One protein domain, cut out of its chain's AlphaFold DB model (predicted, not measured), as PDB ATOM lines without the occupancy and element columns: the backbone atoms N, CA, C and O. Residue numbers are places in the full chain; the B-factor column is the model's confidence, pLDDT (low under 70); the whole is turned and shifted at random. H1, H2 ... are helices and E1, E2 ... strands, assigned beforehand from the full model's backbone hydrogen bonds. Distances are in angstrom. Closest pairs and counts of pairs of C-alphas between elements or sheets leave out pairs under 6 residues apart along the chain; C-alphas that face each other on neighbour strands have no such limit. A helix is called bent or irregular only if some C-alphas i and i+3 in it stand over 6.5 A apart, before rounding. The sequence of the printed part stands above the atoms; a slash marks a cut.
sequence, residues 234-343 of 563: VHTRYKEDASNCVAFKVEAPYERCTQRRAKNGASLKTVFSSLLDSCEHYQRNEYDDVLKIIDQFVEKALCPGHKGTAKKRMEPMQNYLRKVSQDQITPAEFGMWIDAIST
ATOM      1  N   VAL A 234     -50.135 -39.650  41.736       93.81
ATOM      2  CA  VAL A 234     -48.908 -40.444  41.935       93.81
ATOM      3  C   VAL A 234     -47.804 -39.660  42.653       93.81
ATOM      4  O   VAL A 234     -47.116 -40.220  43.508       93.81
ATOM      5  N   HIS A 235     -47.682 -38.355  42.390       92.62
ATOM      6  CA  HIS A 235     -46.738 -37.462  43.073       92.62
ATOM      7  C   HIS A 235     -47.026 -37.330  44.562       92.62
ATOM      8  O   HIS A 235     -46.104 -37.414  45.373       92.62
ATOM      9  N   THR A 236     -48.293 -37.150  44.930       91.69
ATOM     10  CA  THR A 236     -48.717 -37.047  46.330       91.69
ATOM     11  C   THR A 236     -48.398 -38.343  47.062       91.69
ATOM     12  O   THR A 236     -47.737 -38.322  48.094       91.69
ATOM     13  N   ARG A 237     -48.746 -39.487  46.467       93.06
ATOM     14  CA  ARG A 237     -48.507 -40.810  47.064       93.06
ATOM     15  C   ARG A 237     -47.028 -41.123  47.228       93.06
ATOM     16  O   ARG A 237     -46.619 -41.682  48.243       93.06
ATOM     17  N   TYR A 238     -46.220 -40.774  46.232       93.25
ATOM     18  CA  TYR A 238     -44.777 -40.948  46.316       93.25
ATOM     19  C   TYR A 238     -44.177 -40.114  47.458       93.25
ATOM     20  O   TYR A 238     -43.367 -40.640  48.219       93.25
ATOM     21  N   LYS A 239     -44.619 -38.858  47.619       92.38
ATOM     22  CA  LYS A 239     -44.189 -37.969  48.713       92.38
ATOM     23  C   LYS A 239     -44.639 -38.455  50.091       92.38
ATOM     24  O   LYS A 239     -43.878 -38.334  51.040       92.38
ATOM     25  N   GLU A 240     -45.857 -38.987  50.200       92.88
ATOM     26  CA  GLU A 240     -46.412 -39.475  51.470       92.88
ATOM     27  C   GLU A 240     -45.627 -40.658  52.039       92.88
ATOM     28  O   GLU A 240     -45.375 -40.713  53.236       92.88
ATOM     29  N   ASP A 241     -45.267 -41.619  51.189       93.44
ATOM     30  CA  ASP A 241     -44.499 -42.789  51.612       93.44
ATOM     31  C   ASP A 241     -43.926 -43.483  50.383       93.44
ATOM     32  O   ASP A 241     -44.643 -44.163  49.655       93.44
ATOM     33  N   ALA A 242     -42.630 -43.361  50.131       92.94
ATOM     34  CA  ALA A 242     -42.042 -44.003  48.965       92.94
ATOM     35  C   ALA A 242     -42.086 -45.543  49.070       92.94
ATOM     36  O   ALA A 242     -42.153 -46.218  48.043       92.94
ATOM     37  N   SER A 243     -42.054 -46.127  50.272       92.75
ATOM     38  CA  SER A 243     -41.871 -47.573  50.494       92.75
ATOM     39  C   SER A 243     -43.075 -48.433  50.080       92.75
ATOM     40  O   SER A 243     -42.925 -49.620  49.760       92.75
ATOM     41  N   ASN A 244     -44.263 -47.833  50.034       95.44
ATOM     42  CA  ASN A 244     -45.504 -48.511  49.692       95.44
ATOM     43  C   ASN A 244     -45.883 -48.367  48.215       95.44
ATOM     44  O   ASN A 244     -45.508 -47.425  47.519       95.44
ATOM     45  N   CYS A 245     -46.685 -49.309  47.726       95.44
ATOM     46  CA  CYS A 245     -47.212 -49.281  46.368       95.44
ATOM     47  C   CYS A 245     -48.034 -48.003  46.108       95.44
ATOM     48  O   CYS A 245     -48.853 -47.601  46.935       95.44
ATOM     49  N   VAL A 246     -47.837 -47.369  44.948       95.31
ATOM     50  CA  VAL A 246     -48.573 -46.141  44.580       95.31
ATOM     51  C   VAL A 246     -49.981 -46.407  44.024       95.31
ATOM     52  O   VAL A 246     -50.803 -45.499  43.995       95.31
ATOM     53  N   ALA A 247     -50.310 -47.637  43.618       94.06
ATOM     54  CA  ALA A 247     -51.611 -47.956  43.019       94.06
ATOM     55  C   ALA A 247     -52.795 -47.817  43.995       94.06
ATOM     56  O   ALA A 247     -52.645 -47.817  45.220       94.06
ATOM     57  N   PHE A 248     -54.001 -47.728  43.432       90.56
ATOM     58  CA  PHE A 248     -55.257 -47.772  44.179       90.56
ATOM     59  C   PHE A 248     -55.619 -49.185  44.637       90.56
ATOM     60  O   PHE A 248     -55.285 -50.168  43.978       90.56
ATOM     61  N   LYS A 249     -56.389 -49.294  45.725       87.94
ATOM     62  CA  LYS A 249     -57.095 -50.540  46.045       87.94
ATOM     63  C   LYS A 249     -58.246 -50.743  45.058       87.94
ATOM     64  O   LYS A 249     -59.047 -49.837  44.842       87.94
ATOM     65  N   VAL A 250     -58.397 -51.960  44.538       75.19
ATOM     66  CA  VAL A 250     -59.503 -52.320  43.627       75.19
ATOM     67  C   VAL A 250     -60.873 -52.036  44.260       75.19
ATOM     68  O   VAL A 250     -61.759 -51.487  43.615       75.19
ATOM     69  N   GLU A 251     -61.028 -52.340  45.549       76.50
ATOM     70  CA  GLU A 251     -62.275 -52.127  46.297       76.50
ATOM     71  C   GLU A 251     -62.443 -50.689  46.809       76.50
ATOM     72  O   GLU A 251     -63.513 -50.313  47.286       76.50
ATOM     73  N   ALA A 252     -61.395 -49.866  46.742       80.75
ATOM     74  CA  ALA A 252     -61.357 -48.494  47.231       80.75
ATOM     75  C   ALA A 252     -60.480 -47.631  46.310       80.75
ATOM     76  O   ALA A 252     -59.327 -47.384  46.646       80.75
ATOM     77  N   PRO A 253     -61.025 -47.128  45.180       71.06
ATOM     78  CA  PRO A 253     -60.268 -46.473  44.113       71.06
ATOM     79  C   PRO A 253     -59.757 -45.080  44.497       71.06
ATOM     80  O   PRO A 253     -59.272 -44.357  43.646       71.06
ATOM     81  N   TYR A 254     -59.857 -44.701  45.770       79.81
ATOM     82  CA  TYR A 254     -59.234 -43.507  46.342       79.81
ATOM     83  C   TYR A 254     -58.229 -43.863  47.436       79.81
ATOM     84  O   TYR A 254     -57.379 -43.053  47.785       79.81
ATOM     85  N   GLU A 255     -58.285 -45.085  47.964       86.94
ATOM     86  CA  GLU A 255     -57.333 -45.546  48.960       86.94
ATOM     87  C   GLU A 255     -56.085 -46.091  48.281       86.94
ATOM     88  O   GLU A 255     -56.136 -46.804  47.272       86.94
ATOM     89  N   ARG A 256     -54.944 -45.772  48.879       93.06
ATOM     90  CA  ARG A 256     -53.652 -46.307  48.486       93.06
ATOM     91  C   ARG A 256     -53.536 -47.788  48.843       93.06
ATOM     92  O   ARG A 256     -54.017 -48.239  49.883       93.06
ATOM     93  N   CYS A 257     -52.870 -48.554  47.988       94.94
ATOM     94  CA  CYS A 257     -52.444 -49.904  48.318       94.94
ATOM     95  C   CYS A 257     -51.499 -49.900  49.532       94.94
ATOM     96  O   CYS A 257     -50.501 -49.190  49.552       94.94
ATOM     97  N   THR A 258     -51.787 -50.742  50.523       95.00
ATOM     98  CA  THR A 258     -50.980 -50.881  51.748       95.00
ATOM     99  C   THR A 258     -49.838 -51.892  51.613       95.00
ATOM    100  O   THR A 258     -49.125 -52.149  52.575       95.00
ATOM    101  N   GLN A 259     -49.687 -52.520  50.442       96.00
ATOM    102  CA  GLN A 259     -48.618 -53.483  50.193       96.00
ATOM    103  C   GLN A 259     -47.316 -52.746  49.884       96.00
ATOM    104  O   GLN A 259     -47.311 -51.796  49.094       96.00
ATOM    105  N   ARG A 260     -46.204 -53.236  50.440       94.50
ATOM    106  CA  ARG A 260     -44.871 -52.720  50.116       94.50
ATOM    107  C   ARG A 260     -44.544 -52.954  48.642       94.50
ATOM    108  O   ARG A 260     -44.950 -53.958  48.046       94.50
ATOM    109  N   ARG A 261     -43.808 -52.014  48.044       90.88
ATOM    110  CA  ARG A 261     -43.255 -52.188  46.692       90.88
ATOM    111  C   ARG A 261     -42.176 -53.280  46.697       90.88
ATOM    112  O   ARG A 261     -41.625 -53.609  47.748       90.88
ATOM    113  N   ALA A 262     -41.851 -53.831  45.530       85.19
ATOM    114  CA  ALA A 262     -40.723 -54.755  45.419       85.19
ATOM    115  C   ALA A 262     -39.400 -54.029  45.743       85.19
ATOM    116  O   ALA A 262     -39.151 -52.935  45.237       85.19
ATOM    117  N   LYS A 263     -38.542 -54.635  46.575       82.62
ATOM    118  CA  LYS A 263     -37.182 -54.141  46.846       82.62
ATOM    119  C   LYS A 263     -36.283 -54.444  45.641       82.62
ATOM    120  O   LYS A 263     -35.496 -55.377  45.668       82.62
ATOM    121  N   ASN A 264     -36.441 -53.697  44.553       72.31
ATOM    122  CA  ASN A 264     -35.625 -53.872  43.353       72.31
ATOM    123  C   ASN A 264     -34.633 -52.707  43.259       72.31
ATOM    124  O   ASN A 264     -35.078 -51.570  43.160       72.31
ATOM    125  N   GLY A 265     -33.328 -52.998  43.241       63.44
ATOM    126  CA  GLY A 265     -32.195 -52.086  43.515       63.44
ATOM    127  C   GLY A 265     -31.998 -50.811  42.677       63.44
ATOM    128  O   GLY A 265     -30.956 -50.185  42.794       63.44
ATOM    129  N   ALA A 266     -32.962 -50.385  41.860       73.12
ATOM    130  CA  ALA A 266     -32.949 -49.026  41.319       73.12
ATOM    131  C   ALA A 266     -33.677 -48.105  42.304       73.12
ATOM    132  O   ALA A 266     -34.777 -48.439  42.756       73.12
ATOM    133  N   SER A 267     -33.092 -46.949  42.619       87.12
ATOM    134  CA  SER A 267     -33.757 -45.968  43.474       87.12
ATOM    135  C   SER A 267     -35.081 -45.551  42.838       87.12
ATOM    136  O   SER A 267     -35.117 -45.118  41.684       87.12
ATOM    137  N   LEU A 268     -36.183 -45.661  43.593       90.12
ATOM    138  CA  LEU A 268     -37.495 -45.215  43.114       90.12
ATOM    139  C   LEU A 268     -37.448 -43.735  42.708       90.12
ATOM    140  O   LEU A 268     -38.155 -43.347  41.789       90.12
ATOM    141  N   LYS A 269     -36.559 -42.944  43.326       92.31
ATOM    142  CA  LYS A 269     -36.303 -41.542  42.983       92.31
ATOM    143  C   LYS A 269     -35.898 -41.370  41.520       92.31
ATOM    144  O   LYS A 269     -36.462 -40.519  40.850       92.31
ATOM    145  N   THR A 270     -34.984 -42.198  41.014       94.31
ATOM    146  CA  THR A 270     -34.516 -42.130  39.620       94.31
ATOM    147  C   THR A 270     -35.652 -42.410  38.646       94.31
ATOM    148  O   THR A 270     -35.869 -41.652  37.711       94.31
ATOM    149  N   VAL A 271     -36.424 -43.467  38.907       94.00
ATOM    150  CA  VAL A 271     -37.552 -43.854  38.046       94.00
ATOM    151  C   VAL A 271     -38.681 -42.827  38.112       94.00
ATOM    152  O   VAL A 271     -39.356 -42.580  37.118       94.00
ATOM    153  N   PHE A 272     -38.870 -42.202  39.273       94.19
ATOM    154  CA  PHE A 272     -39.819 -41.112  39.440       94.19
ATOM    155  C   PHE A 272     -39.399 -39.866  38.654       94.19
ATOM    156  O   PHE A 272     -40.244 -39.255  38.012       94.19
ATOM    157  N   SER A 273     -38.109 -39.514  38.654       94.81
ATOM    158  CA  SER A 273     -37.587 -38.439  37.803       94.81
ATOM    159  C   SER A 273     -37.822 -38.736  36.324       94.81
ATOM    160  O   SER A 273     -38.378 -37.897  35.632       94.81
ATOM    161  N   SER A 274     -37.532 -39.958  35.864       96.19
ATOM    162  CA  SER A 274     -37.821 -40.347  34.478       96.19
ATOM    163  C   SER A 274     -39.312 -40.274  34.139       96.19
ATOM    164  O   SER A 274     -39.662 -39.942  33.011       96.19
ATOM    165  N   LEU A 275     -40.207 -40.550  35.097       95.12
ATOM    166  CA  LEU A 275     -41.649 -40.372  34.896       95.12
ATOM    167  C   LEU A 275     -42.016 -38.897  34.661       95.12
ATOM    168  O   LEU A 275     -42.853 -38.624  33.807       95.12
ATOM    169  N   LEU A 276     -41.374 -37.959  35.366       93.81
ATOM    170  CA  LEU A 276     -41.565 -36.518  35.141       93.81
ATOM    171  C   LEU A 276     -41.099 -36.091  33.743       93.81
ATOM    172  O   LEU A 276     -41.735 -35.249  33.115       93.81
ATOM    173  N   ASP A 277     -40.047 -36.726  33.230       94.88
ATOM    174  CA  ASP A 277     -39.519 -36.463  31.888       94.88
ATOM    175  C   ASP A 277     -40.384 -37.096  30.777       94.88
ATOM    176  O   ASP A 277     -40.186 -36.825  29.590       94.88
ATOM    177  N   SER A 278     -41.381 -37.926  31.124       94.19
ATOM    178  CA  SER A 278     -42.211 -38.630  30.134       94.19
ATOM    179  C   SER A 278     -43.017 -37.686  29.235       94.19
ATOM    180  O   SER A 278     -43.250 -38.015  28.072       94.19
ATOM    181  N   CYS A 279     -43.375 -36.492  29.722       93.19
ATOM    182  CA  CYS A 279     -44.009 -35.456  28.905       93.19
ATOM    183  C   CYS A 279     -43.072 -34.923  27.811       93.19
ATOM    184  O   CYS A 279     -43.514 -34.746  26.676       93.19
ATOM    185  N   GLU A 280     -41.774 -34.754  28.088       94.19
ATOM    186  CA  GLU A 280     -40.815 -34.315  27.065       94.19
ATOM    187  C   GLU A 280     -40.646 -35.366  25.960       94.19
ATOM    188  O   GLU A 280     -40.685 -35.033  24.775       94.19
ATOM    189  N   HIS A 281     -40.512 -36.642  26.336       95.44
ATOM    190  CA  HIS A 281     -40.448 -37.747  25.372       95.44
ATOM    191  C   HIS A 281     -41.726 -37.835  24.533       95.44
ATOM    192  O   HIS A 281     -41.675 -38.024  23.316       95.44
ATOM    193  N   TYR A 282     -42.884 -37.632  25.165       94.25
ATOM    194  CA  TYR A 282     -44.161 -37.604  24.468       94.25
ATOM    195  C   TYR A 282     -44.235 -36.469  23.437       94.25
ATOM    196  O   TYR A 282     -44.608 -36.707  22.290       94.25
ATOM    197  N   GLN A 283     -43.810 -35.258  23.806       91.38
ATOM    198  CA  GLN A 283     -43.771 -34.095  22.911       91.38
ATOM    199  C   GLN A 283     -42.810 -34.277  21.724       91.38
ATOM    200  O   GLN A 283     -43.054 -33.733  20.648       91.38
ATOM    201  N   ARG A 284     -41.739 -35.065  21.890       95.31
ATOM    202  CA  ARG A 284     -40.796 -35.424  20.813       95.31
ATOM    203  C   ARG A 284     -41.274 -36.587  19.933       95.31
ATOM    204  O   ARG A 284     -40.557 -36.971  19.013       95.31
ATOM    205  N   ASN A 285     -42.472 -37.130  20.170       93.94
ATOM    206  CA  ASN A 285     -42.988 -38.351  19.536       93.94
ATOM    207  C   ASN A 285     -42.134 -39.609  19.815       93.94
ATOM    208  O   ASN A 285     -42.180 -40.585  19.065       93.94
ATOM    209  N   GLU A 286     -41.380 -39.626  20.916       95.69
ATOM    210  CA  GLU A 286     -40.546 -40.753  21.355       95.69
ATOM    211  C   GLU A 286     -41.389 -41.759  22.167       95.69
ATOM    212  O   GLU A 286     -41.129 -42.055  23.336       95.69
ATOM    213  N   TYR A 287     -42.460 -42.283  21.559       94.75
ATOM    214  CA  TYR A 287     -43.467 -43.105  22.252       94.75
ATOM    215  C   TYR A 287     -42.911 -44.403  22.852       94.75
ATOM    216  O   TYR A 287     -43.386 -44.856  23.897       94.75
ATOM    217  N   ASP A 288     -41.896 -44.995  22.221       94.62
ATOM    218  CA  ASP A 288     -41.218 -46.180  22.749       94.62
ATOM    219  C   ASP A 288     -40.481 -45.872  24.057       94.62
ATOM    220  O   ASP A 288     -40.447 -46.714  24.958       94.62
ATOM    221  N   ASP A 289     -39.931 -44.666  24.203       96.06
ATOM    222  CA  ASP A 289     -39.247 -44.251  25.426       96.06
ATOM    223  C   ASP A 289     -40.249 -43.921  26.534       96.06
ATOM    224  O   ASP A 289     -40.067 -44.375  27.664       96.06
ATOM    225  N   VAL A 290     -41.387 -43.296  26.201       95.31
ATOM    226  CA  VAL A 290     -42.524 -43.144  27.132       95.31
ATOM    227  C   VAL A 290     -42.980 -44.507  27.670       95.31
ATOM    228  O   VAL A 290     -43.164 -44.684  28.877       95.31
ATOM    229  N   LEU A 291     -43.119 -45.509  26.798       94.62
ATOM    230  CA  LEU A 291     -43.505 -46.866  27.190       94.62
ATOM    231  C   LEU A 291     -42.466 -47.545  28.087       94.62
ATOM    232  O   LEU A 291     -42.851 -48.210  29.052       94.62
ATOM    233  N   LYS A 292     -41.168 -47.376  27.802       96.06
ATOM    234  CA  LYS A 292     -40.082 -47.892  28.654       96.06
ATOM    235  C   LYS A 292     -40.099 -47.234  30.030       96.06
ATOM    236  O   LYS A 292     -39.970 -47.942  31.025       96.06
ATOM    237  N   ILE A 293     -40.289 -45.915  30.093       95.88
ATOM    238  CA  ILE A 293     -40.392 -45.165  31.351       95.88
ATOM    239  C   ILE A 293     -41.567 -45.689  32.181       95.88
ATOM    240  O   ILE A 293     -41.399 -46.001  33.362       95.88
ATOM    241  N   ILE A 294     -42.740 -45.863  31.564       95.12
ATOM    242  CA  ILE A 294     -43.926 -46.388  32.252       95.12
ATOM    243  C   ILE A 294     -43.713 -47.837  32.713       95.12
ATOM    244  O   ILE A 294     -44.075 -48.159  33.844       95.12
ATOM    245  N   ASP A 295     -43.107 -48.712  31.900       95.12
ATOM    246  CA  ASP A 295     -42.819 -50.099  32.308       95.12
ATOM    247  C   ASP A 295     -41.834 -50.136  33.484       95.12
ATOM    248  O   ASP A 295     -42.088 -50.810  34.485       95.12
ATOM    249  N   GLN A 296     -40.761 -49.341  33.431       95.19
ATOM    250  CA  GLN A 296     -39.808 -49.207  34.537       95.19
ATOM    251  C   GLN A 296     -40.480 -48.672  35.806       95.19
ATOM    252  O   GLN A 296     -40.220 -49.172  36.905       95.19
ATOM    253  N   PHE A 297     -41.385 -47.703  35.671       95.44
ATOM    254  CA  PHE A 297     -42.182 -47.202  36.783       95.44
ATOM    255  C   PHE A 297     -43.078 -48.293  37.373       95.44
ATOM    256  O   PHE A 297     -43.041 -48.537  38.579       95.44
ATOM    257  N   VAL A 298     -43.823 -49.019  36.539       95.00
ATOM    258  CA  VAL A 298     -44.678 -50.144  36.948       95.00
ATOM    259  C   VAL A 298     -43.873 -51.235  37.664       95.00
ATOM    260  O   VAL A 298     -44.321 -51.787  38.670       95.00
ATOM    261  N   GLU A 299     -42.667 -51.523  37.184       94.69
ATOM    262  CA  GLU A 299     -41.745 -52.513  37.744       94.69
ATOM    263  C   GLU A 299     -41.240 -52.170  39.152       94.69
ATOM    264  O   GLU A 299     -40.997 -53.077  39.957       94.69
ATOM    265  N   LYS A 300     -41.058 -50.878  39.448       94.50
ATOM    266  CA  LYS A 300     -40.387 -50.406  40.670       94.50
ATOM    267  C   LYS A 300     -41.338 -49.760  41.682       94.50
ATOM    268  O   LYS A 300     -41.090 -49.846  42.883       94.50
ATOM    269  N   ALA A 301     -42.426 -49.141  41.226       95.00
ATOM    270  CA  ALA A 301     -43.378 -48.406  42.061       95.00
ATOM    271  C   ALA A 301     -44.577 -49.255  42.525       95.00
ATOM    272  O   ALA A 301     -45.289 -48.871  43.461       95.00
ATOM    273  N   LEU A 302     -44.835 -50.402  41.879       94.88
ATOM    274  CA  LEU A 302     -45.981 -51.258  42.191       94.88
ATOM    275  C   LEU A 302     -45.590 -52.518  42.972       94.88
ATOM    276  O   LEU A 302     -44.505 -53.076  42.817       94.88
ATOM    277  N   CYS A 303     -46.502 -52.995  43.824       95.31
ATOM    278  CA  CYS A 303     -46.372 -54.312  44.445       95.31
ATOM    279  C   CYS A 303     -46.623 -55.426  43.405       95.31
ATOM    280  O   CYS A 303     -47.265 -55.165  42.380       95.31
ATOM    281  N   PRO A 304     -46.202 -56.682  43.656       94.56
ATOM    282  CA  PRO A 304     -46.363 -57.783  42.699       94.56
ATOM    283  C   PRO A 304     -47.798 -57.971  42.172       94.56
ATOM    284  O   PRO A 304     -47.990 -58.227  40.983       94.56
ATOM    285  N   GLY A 305     -48.812 -57.774  43.025       93.44
ATOM    286  CA  GLY A 305     -50.223 -57.888  42.636       93.44
ATOM    287  C   GLY A 305     -50.679 -56.803  41.652       93.44
ATOM    288  O   GLY A 305     -51.319 -57.100  40.640       93.44
ATOM    289  N   HIS A 306     -50.308 -55.542  41.902       94.50
ATOM    290  CA  HIS A 306     -50.652 -54.434  41.006       94.50
ATOM    291  C   HIS A 306     -49.801 -54.424  39.740       94.50
ATOM    292  O   HIS A 306     -50.328 -54.155  38.664       94.50
ATOM    293  N   LYS A 307     -48.530 -54.821  39.835       94.31
ATOM    294  CA  LYS A 307     -47.620 -54.977  38.698       94.31
ATOM    295  C   LYS A 307     -48.193 -55.908  37.626       94.31
ATOM    296  O   LYS A 307     -48.241 -55.541  36.455       94.31
ATOM    297  N   GLY A 308     -48.684 -57.090  38.013       92.44
ATOM    298  CA  GLY A 308     -49.282 -58.034  37.063       92.44
ATOM    299  C   GLY A 308     -50.525 -57.474  36.356       92.44
ATOM    300  O   GLY A 308     -50.731 -57.717  35.168       92.44
ATOM    301  N   THR A 309     -51.333 -56.686  37.069       91.69
ATOM    302  CA  THR A 309     -52.521 -56.028  36.502       91.69
ATOM    303  C   THR A 309     -52.137 -54.884  35.565       91.69
ATOM    304  O   THR A 309     -52.697 -54.780  34.475       91.69
ATOM    305  N   ALA A 310     -51.161 -54.065  35.958       92.75
ATOM    306  CA  ALA A 310     -50.633 -52.971  35.154       92.75
ATOM    307  C   ALA A 310     -50.043 -53.484  33.833       92.75
ATOM    308  O   ALA A 310     -50.434 -53.002  32.774       92.75
ATOM    309  N   LYS A 311     -49.220 -54.543  33.863       93.56
ATOM    310  CA  LYS A 311     -48.642 -55.141  32.646       93.56
ATOM    311  C   LYS A 311     -49.683 -55.626  31.643       93.56
ATOM    312  O   LYS A 311     -49.548 -55.366  30.454       93.56
ATOM    313  N   LYS A 312     -50.760 -56.265  32.109       91.88
ATOM    314  CA  LYS A 312     -51.871 -56.678  31.230       91.88
ATOM    315  C   LYS A 312     -52.556 -55.492  30.546       91.88
ATOM    316  O   LYS A 312     -53.094 -55.640  29.458       91.88
ATOM    317  N   ARG A 313     -52.560 -54.321  31.190       90.25
ATOM    318  CA  ARG A 313     -53.132 -53.087  30.634       90.25
ATOM    319  C   ARG A 313     -52.146 -52.303  29.769       90.25
ATOM    320  O   ARG A 313     -52.589 -51.495  28.959       90.25
ATOM    321  N   MET A 314     -50.845 -52.565  29.893       92.31
ATOM    322  CA  MET A 314     -49.832 -51.946  29.041       92.31
ATOM    323  C   MET A 314     -49.907 -52.413  27.586       92.31
ATOM    324  O   MET A 314     -49.652 -51.611  26.701       92.31
ATOM    325  N   GLU A 315     -50.307 -53.654  27.304       90.88
ATOM    326  CA  GLU A 315     -50.410 -54.153  25.922       90.88
ATOM    327  C   GLU A 315     -51.433 -53.357  25.069       90.88
ATOM    328  O   GLU A 315     -51.067 -52.872  23.994       90.88
ATOM    329  N   PRO A 316     -52.680 -53.106  25.529       89.81
ATOM    330  CA  PRO A 316     -53.586 -52.176  24.851       89.81
ATOM    331  C   PRO A 316     -53.010 -50.767  24.660       89.81
ATOM    332  O   PRO A 316     -53.225 -50.162  23.613       89.81
ATOM    333  N   MET A 317     -52.259 -50.258  25.641       89.94
ATOM    334  CA  MET A 317     -51.632 -48.933  25.586       89.94
ATOM    335  C   MET A 317     -50.507 -48.867  24.546       89.94
ATOM    336  O   MET A 317     -50.425 -47.903  23.792       89.94
ATOM    337  N   GLN A 318     -49.693 -49.918  24.431       92.50
ATOM    338  CA  GLN A 318     -48.686 -50.054  23.376       92.50
ATOM    339  C   GLN A 318     -49.334 -50.070  21.990       92.50
ATOM    340  O   GLN A 318     -48.878 -49.383  21.077       92.50
ATOM    341  N   ASN A 319     -50.429 -50.816  21.832       91.06
ATOM    342  CA  ASN A 319     -51.179 -50.844  20.578       91.06
ATOM    343  C   ASN A 319     -51.808 -49.483  20.252       91.06
ATOM    344  O   ASN A 319     -51.858 -49.109  19.083       91.06
ATOM    345  N   TYR A 320     -52.272 -48.741  21.262       89.81
ATOM    346  CA  TYR A 320     -52.771 -47.378  21.094       89.81
ATOM    347  C   TYR A 320     -51.663 -46.431  20.620       89.81
ATOM    348  O   TYR A 320     -51.820 -45.794  19.584       89.81
ATOM    349  N   LEU A 321     -50.516 -46.400  21.301       89.81
ATOM    350  CA  LEU A 321     -49.401 -45.523  20.929       89.81
ATOM    351  C   LEU A 321     -48.813 -45.860  19.560       89.81
ATOM    352  O   LEU A 321     -48.467 -44.953  18.813       89.81
ATOM    353  N   ARG A 322     -48.804 -47.140  19.172       91.38
ATOM    354  CA  ARG A 322     -48.447 -47.549  17.807       91.38
ATOM    355  C   ARG A 322     -49.409 -46.990  16.755       91.38
ATOM    356  O   ARG A 322     -48.996 -46.710  15.638       91.38
ATOM    357  N   LYS A 323     -50.697 -46.853  17.077       90.12
ATOM    358  CA  LYS A 323     -51.673 -46.230  16.170       90.12
ATOM    359  C   LYS A 323     -51.507 -44.714  16.123       90.12
ATOM    360  O   LYS A 323     -51.634 -44.142  15.046       90.12
ATOM    361  N   VAL A 324     -51.194 -44.085  17.259       87.44
ATOM    362  CA  VAL A 324     -50.864 -42.651  17.327       87.44
ATOM    363  C   VAL A 324     -49.617 -42.352  16.495       87.44
ATOM    364  O   VAL A 324     -49.654 -41.454  15.670       87.44
ATOM    365  N   SER A 325     -48.561 -43.165  16.600       89.56
ATOM    366  CA  SER A 325     -47.345 -43.011  15.785       89.56
ATOM    367  C   SER A 325     -47.559 -43.265  14.288       89.56
ATOM    368  O   SER A 325     -46.655 -43.040  13.492       89.56
ATOM    369  N   GLN A 326     -48.709 -43.825  13.908       89.69
ATOM    370  CA  GLN A 326     -49.118 -44.074  12.524       89.69
ATOM    371  C   GLN A 326     -50.168 -43.055  12.046       89.69
ATOM    372  O   GLN A 326     -50.817 -43.307  11.033       89.69
ATOM    373  N   ASP A 327     -50.383 -41.967  12.796       84.31
ATOM    374  CA  ASP A 327     -51.373 -40.913  12.532       84.31
ATOM    375  C   ASP A 327     -52.820 -41.427  12.377       84.31
ATOM    376  O   ASP A 327     -53.662 -40.812  11.725       84.31
ATOM    377  N   GLN A 328     -53.147 -42.573  12.987       76.81
ATOM    378  CA  GLN A 328     -54.485 -43.175  12.892       76.81
ATOM    379  C   GLN A 328     -55.455 -42.677  13.971       76.81
ATOM    380  O   GLN A 328     -56.660 -42.906  13.856       76.81
ATOM    381  N   ILE A 329     -54.951 -42.070  15.053       80.88
ATOM    382  CA  ILE A 329     -55.743 -41.624  16.209       80.88
ATOM    383  C   ILE A 329     -55.166 -40.310  16.747       80.88
ATOM    384  O   ILE A 329     -53.949 -40.151  16.808       80.88
ATOM    385  N   THR A 330     -56.032 -39.389  17.179       73.81
ATOM    386  CA  THR A 330     -55.625 -38.122  17.794       73.81
ATOM    387  C   THR A 330     -55.037 -38.326  19.209       73.81
ATOM    388  O   THR A 330     -55.664 -38.979  20.046       73.81
ATOM    389  N   PRO A 331     -53.855 -37.758  19.532       82.00
ATOM    390  CA  PRO A 331     -53.133 -38.035  20.783       82.00
ATOM    391  C   PRO A 331     -53.702 -37.402  22.072       82.00
ATOM    392  O   PRO A 331     -53.120 -37.576  23.144       82.00
ATOM    393  N   ALA A 332     -54.788 -36.632  22.014       78.31
ATOM    394  CA  ALA A 332     -55.074 -35.630  23.045       78.31
ATOM    395  C   ALA A 332     -55.319 -36.181  24.460       78.31
ATOM    396  O   ALA A 332     -54.706 -35.684  25.401       78.31
ATOM    397  N   GLU A 333     -56.139 -37.224  24.651       74.25
ATOM    398  CA  GLU A 333     -56.402 -37.704  26.023       74.25
ATOM    399  C   GLU A 333     -55.175 -38.382  26.649       74.25
ATOM    400  O   GLU A 333     -54.944 -38.264  27.853       74.25
ATOM    401  N   PHE A 334     -54.364 -39.084  25.847       85.75
ATOM    402  CA  PHE A 334     -53.122 -39.674  26.348       85.75
ATOM    403  C   PHE A 334     -52.119 -38.577  26.716       85.75
ATOM    404  O   PHE A 334     -51.477 -38.677  27.757       85.75
ATOM    405  N   GLY A 335     -52.064 -37.497  25.929       88.56
ATOM    406  CA  GLY A 335     -51.285 -36.305  26.255       88.56
ATOM    407  C   GLY A 335     -51.711 -35.673  27.578       88.56
ATOM    408  O   GLY A 335     -50.861 -35.425  28.424       88.56
ATOM    409  N   MET A 336     -53.018 -35.512  27.815       83.12
ATOM    410  CA  MET A 336     -53.537 -35.007  29.096       83.12
ATOM    411  C   MET A 336     -53.180 -35.918  30.277       83.12
ATOM    412  O   MET A 336     -52.889 -35.435  31.370       83.12
ATOM    413  N   TRP A 337     -53.208 -37.239  30.084       88.44
ATOM    414  CA  TRP A 337     -52.809 -38.180  31.130       88.44
ATOM    415  C   TRP A 337     -51.304 -38.127  31.413       88.44
ATOM    416  O   TRP A 337     -50.927 -38.075  32.582       88.44
ATOM    417  N   ILE A 338     -50.463 -38.092  30.372       92.31
ATOM    418  CA  ILE A 338     -49.007 -37.931  30.506       92.31
ATOM    419  C   ILE A 338     -48.669 -36.619  31.207       92.31
ATOM    420  O   ILE A 338     -47.865 -36.618  32.137       92.31
ATOM    421  N   ASP A 339     -49.308 -35.522  30.811       89.25
ATOM    422  CA  ASP A 339     -49.117 -34.213  31.430       89.25
ATOM    423  C   ASP A 339     -49.464 -34.248  32.926       89.25
ATOM    424  O   ASP A 339     -48.676 -33.821  33.772       89.25
ATOM    425  N   ALA A 340     -50.589 -34.876  33.277       86.31
ATOM    426  CA  ALA A 340     -51.035 -34.986  34.660       86.31
ATOM    427  C   ALA A 340     -50.118 -35.849  35.549       86.31
ATOM    428  O   ALA A 340     -50.008 -35.564  36.739       86.31
ATOM    429  N   ILE A 341     -49.467 -36.890  35.008       92.81
ATOM    430  CA  ILE A 341     -48.496 -37.717  35.760       92.81
ATOM    431  C   ILE A 341     -47.053 -37.196  35.677       92.81
ATOM    432  O   ILE A 341     -46.174 -37.740  36.347       92.81
ATOM    433  N   SER A 342     -46.800 -36.188  34.838       92.25
ATOM    434  CA  SER A 342     -45.495 -35.530  34.696       92.25
ATOM    435  C   SER A 342     -45.431 -34.208  35.459       92.25
ATOM    436  O   SER A 342     -44.346 -33.724  35.774       92.25
ATOM    437  N   THR A 343     -46.584 -33.627  35.792       88.94
ATOM    438  CA  THR A 343     -46.674 -32.335  36.466       88.94
ATOM    439  C   THR A 343     -46.870 -32.518  37.978       88.94
ATOM    440  O   THR A 343     -47.949 -32.883  38.441       88.94
TER     441      THR A 343
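AT A GLANCE: This is residues 234 to 343 of the 563 residues of the protein "DUF1766-domain-containing protein" of Periconia macrospinosa (UniProt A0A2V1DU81). The two longest helices, H4 and H5, lie side by side as a hairpin, with the short helices H2 and H3 following each other in a row along H4 and H6 packed at a slant on H3. H1 and the loop stretch of residues 241 to 267, which holds the short strand E1, lie at the end of this helical body where H2 and H5 begin and H4 ends. The printed part has 110 residues with six named helices and one named strand, in the order H1, E1, H2, H3, H4, H5, H6, and its class is mostly helix. It is compact, with a radius of gyration of the C-alphas of 14.1 A and spans of 40 by 28 by 22 A.

IN THESE COORDINATES: H1 is residues 234 to 240 and begins at C-alpha 234 (-48.908, -40.444, 41.935). E1, residues 252 to 256, pairs with no named strand. H2 is residues 268 to 276, 12.5 A long, and H3 is residues 278 to 283. H4, residues 287 to 301, is 20.5 A from first to last C-alpha. H5, residues 304 to 324, is 29.9 A and begins at C-alpha 304 (-46.363, -57.783, 42.699). It has a kink of 34 degrees near residue 313, and is neither bent nor irregular, but only just: C-alphas 312 and 315 are 6.1 A apart. H6, residues 332 to 342, is 15.1 A and ends at C-alpha 342 (-45.495, -35.530, 34.696).

HOW THE PARTS SIT: H4 is the hub, touching H2, H3 and H5. H4 and H5 form a helical hairpin at a shallow tilt of 8 degrees, opposite ways; their closest C-alphas, Val 298 and Lys 307, are 5.9 A apart. H2 touches H4 at a shallow tilt of 31 degrees, opposite ways, with the closest C-alphas, Val 271 and Phe 297, at 5.9 A. H3 and H4 form another helical hairpin, at a shallow tilt of 11 degrees; H4 touches H3 with residues 287 to 293 alone, and C-alphas 278 and 290 come closest at 5.4 A. H2 and H3 meet only through their link. H6 touches H3 at a tilt of 36 degrees, only just steep, with C-alphas 279 and 338 closest at 5.8 A. H2 and H6 touch only at their ends, C-alphas 276 and 342 coming closest at 4.1 A. H5 and H6 are near each other. H1 is close to H6 but not clearly touching, with C-alphas 234 and 341 closest at 6.8 A. E1 is apart from H4 and H5. Every O i to N i+4 pair is within hydrogen-bond range in H1, H2, H3, H4 and H6; in H5, 13 of 17 are.

THE WHOLE: The two C-alphas farthest apart, those of Thr 258 and Asp 327, are 40.5 A apart. The printed part has no cut. The links from H1 to E1 and from E1 to H2 are long, 11 residues each. The mean pLDDT of the printed part is 90.3, and residue 265 is under 70.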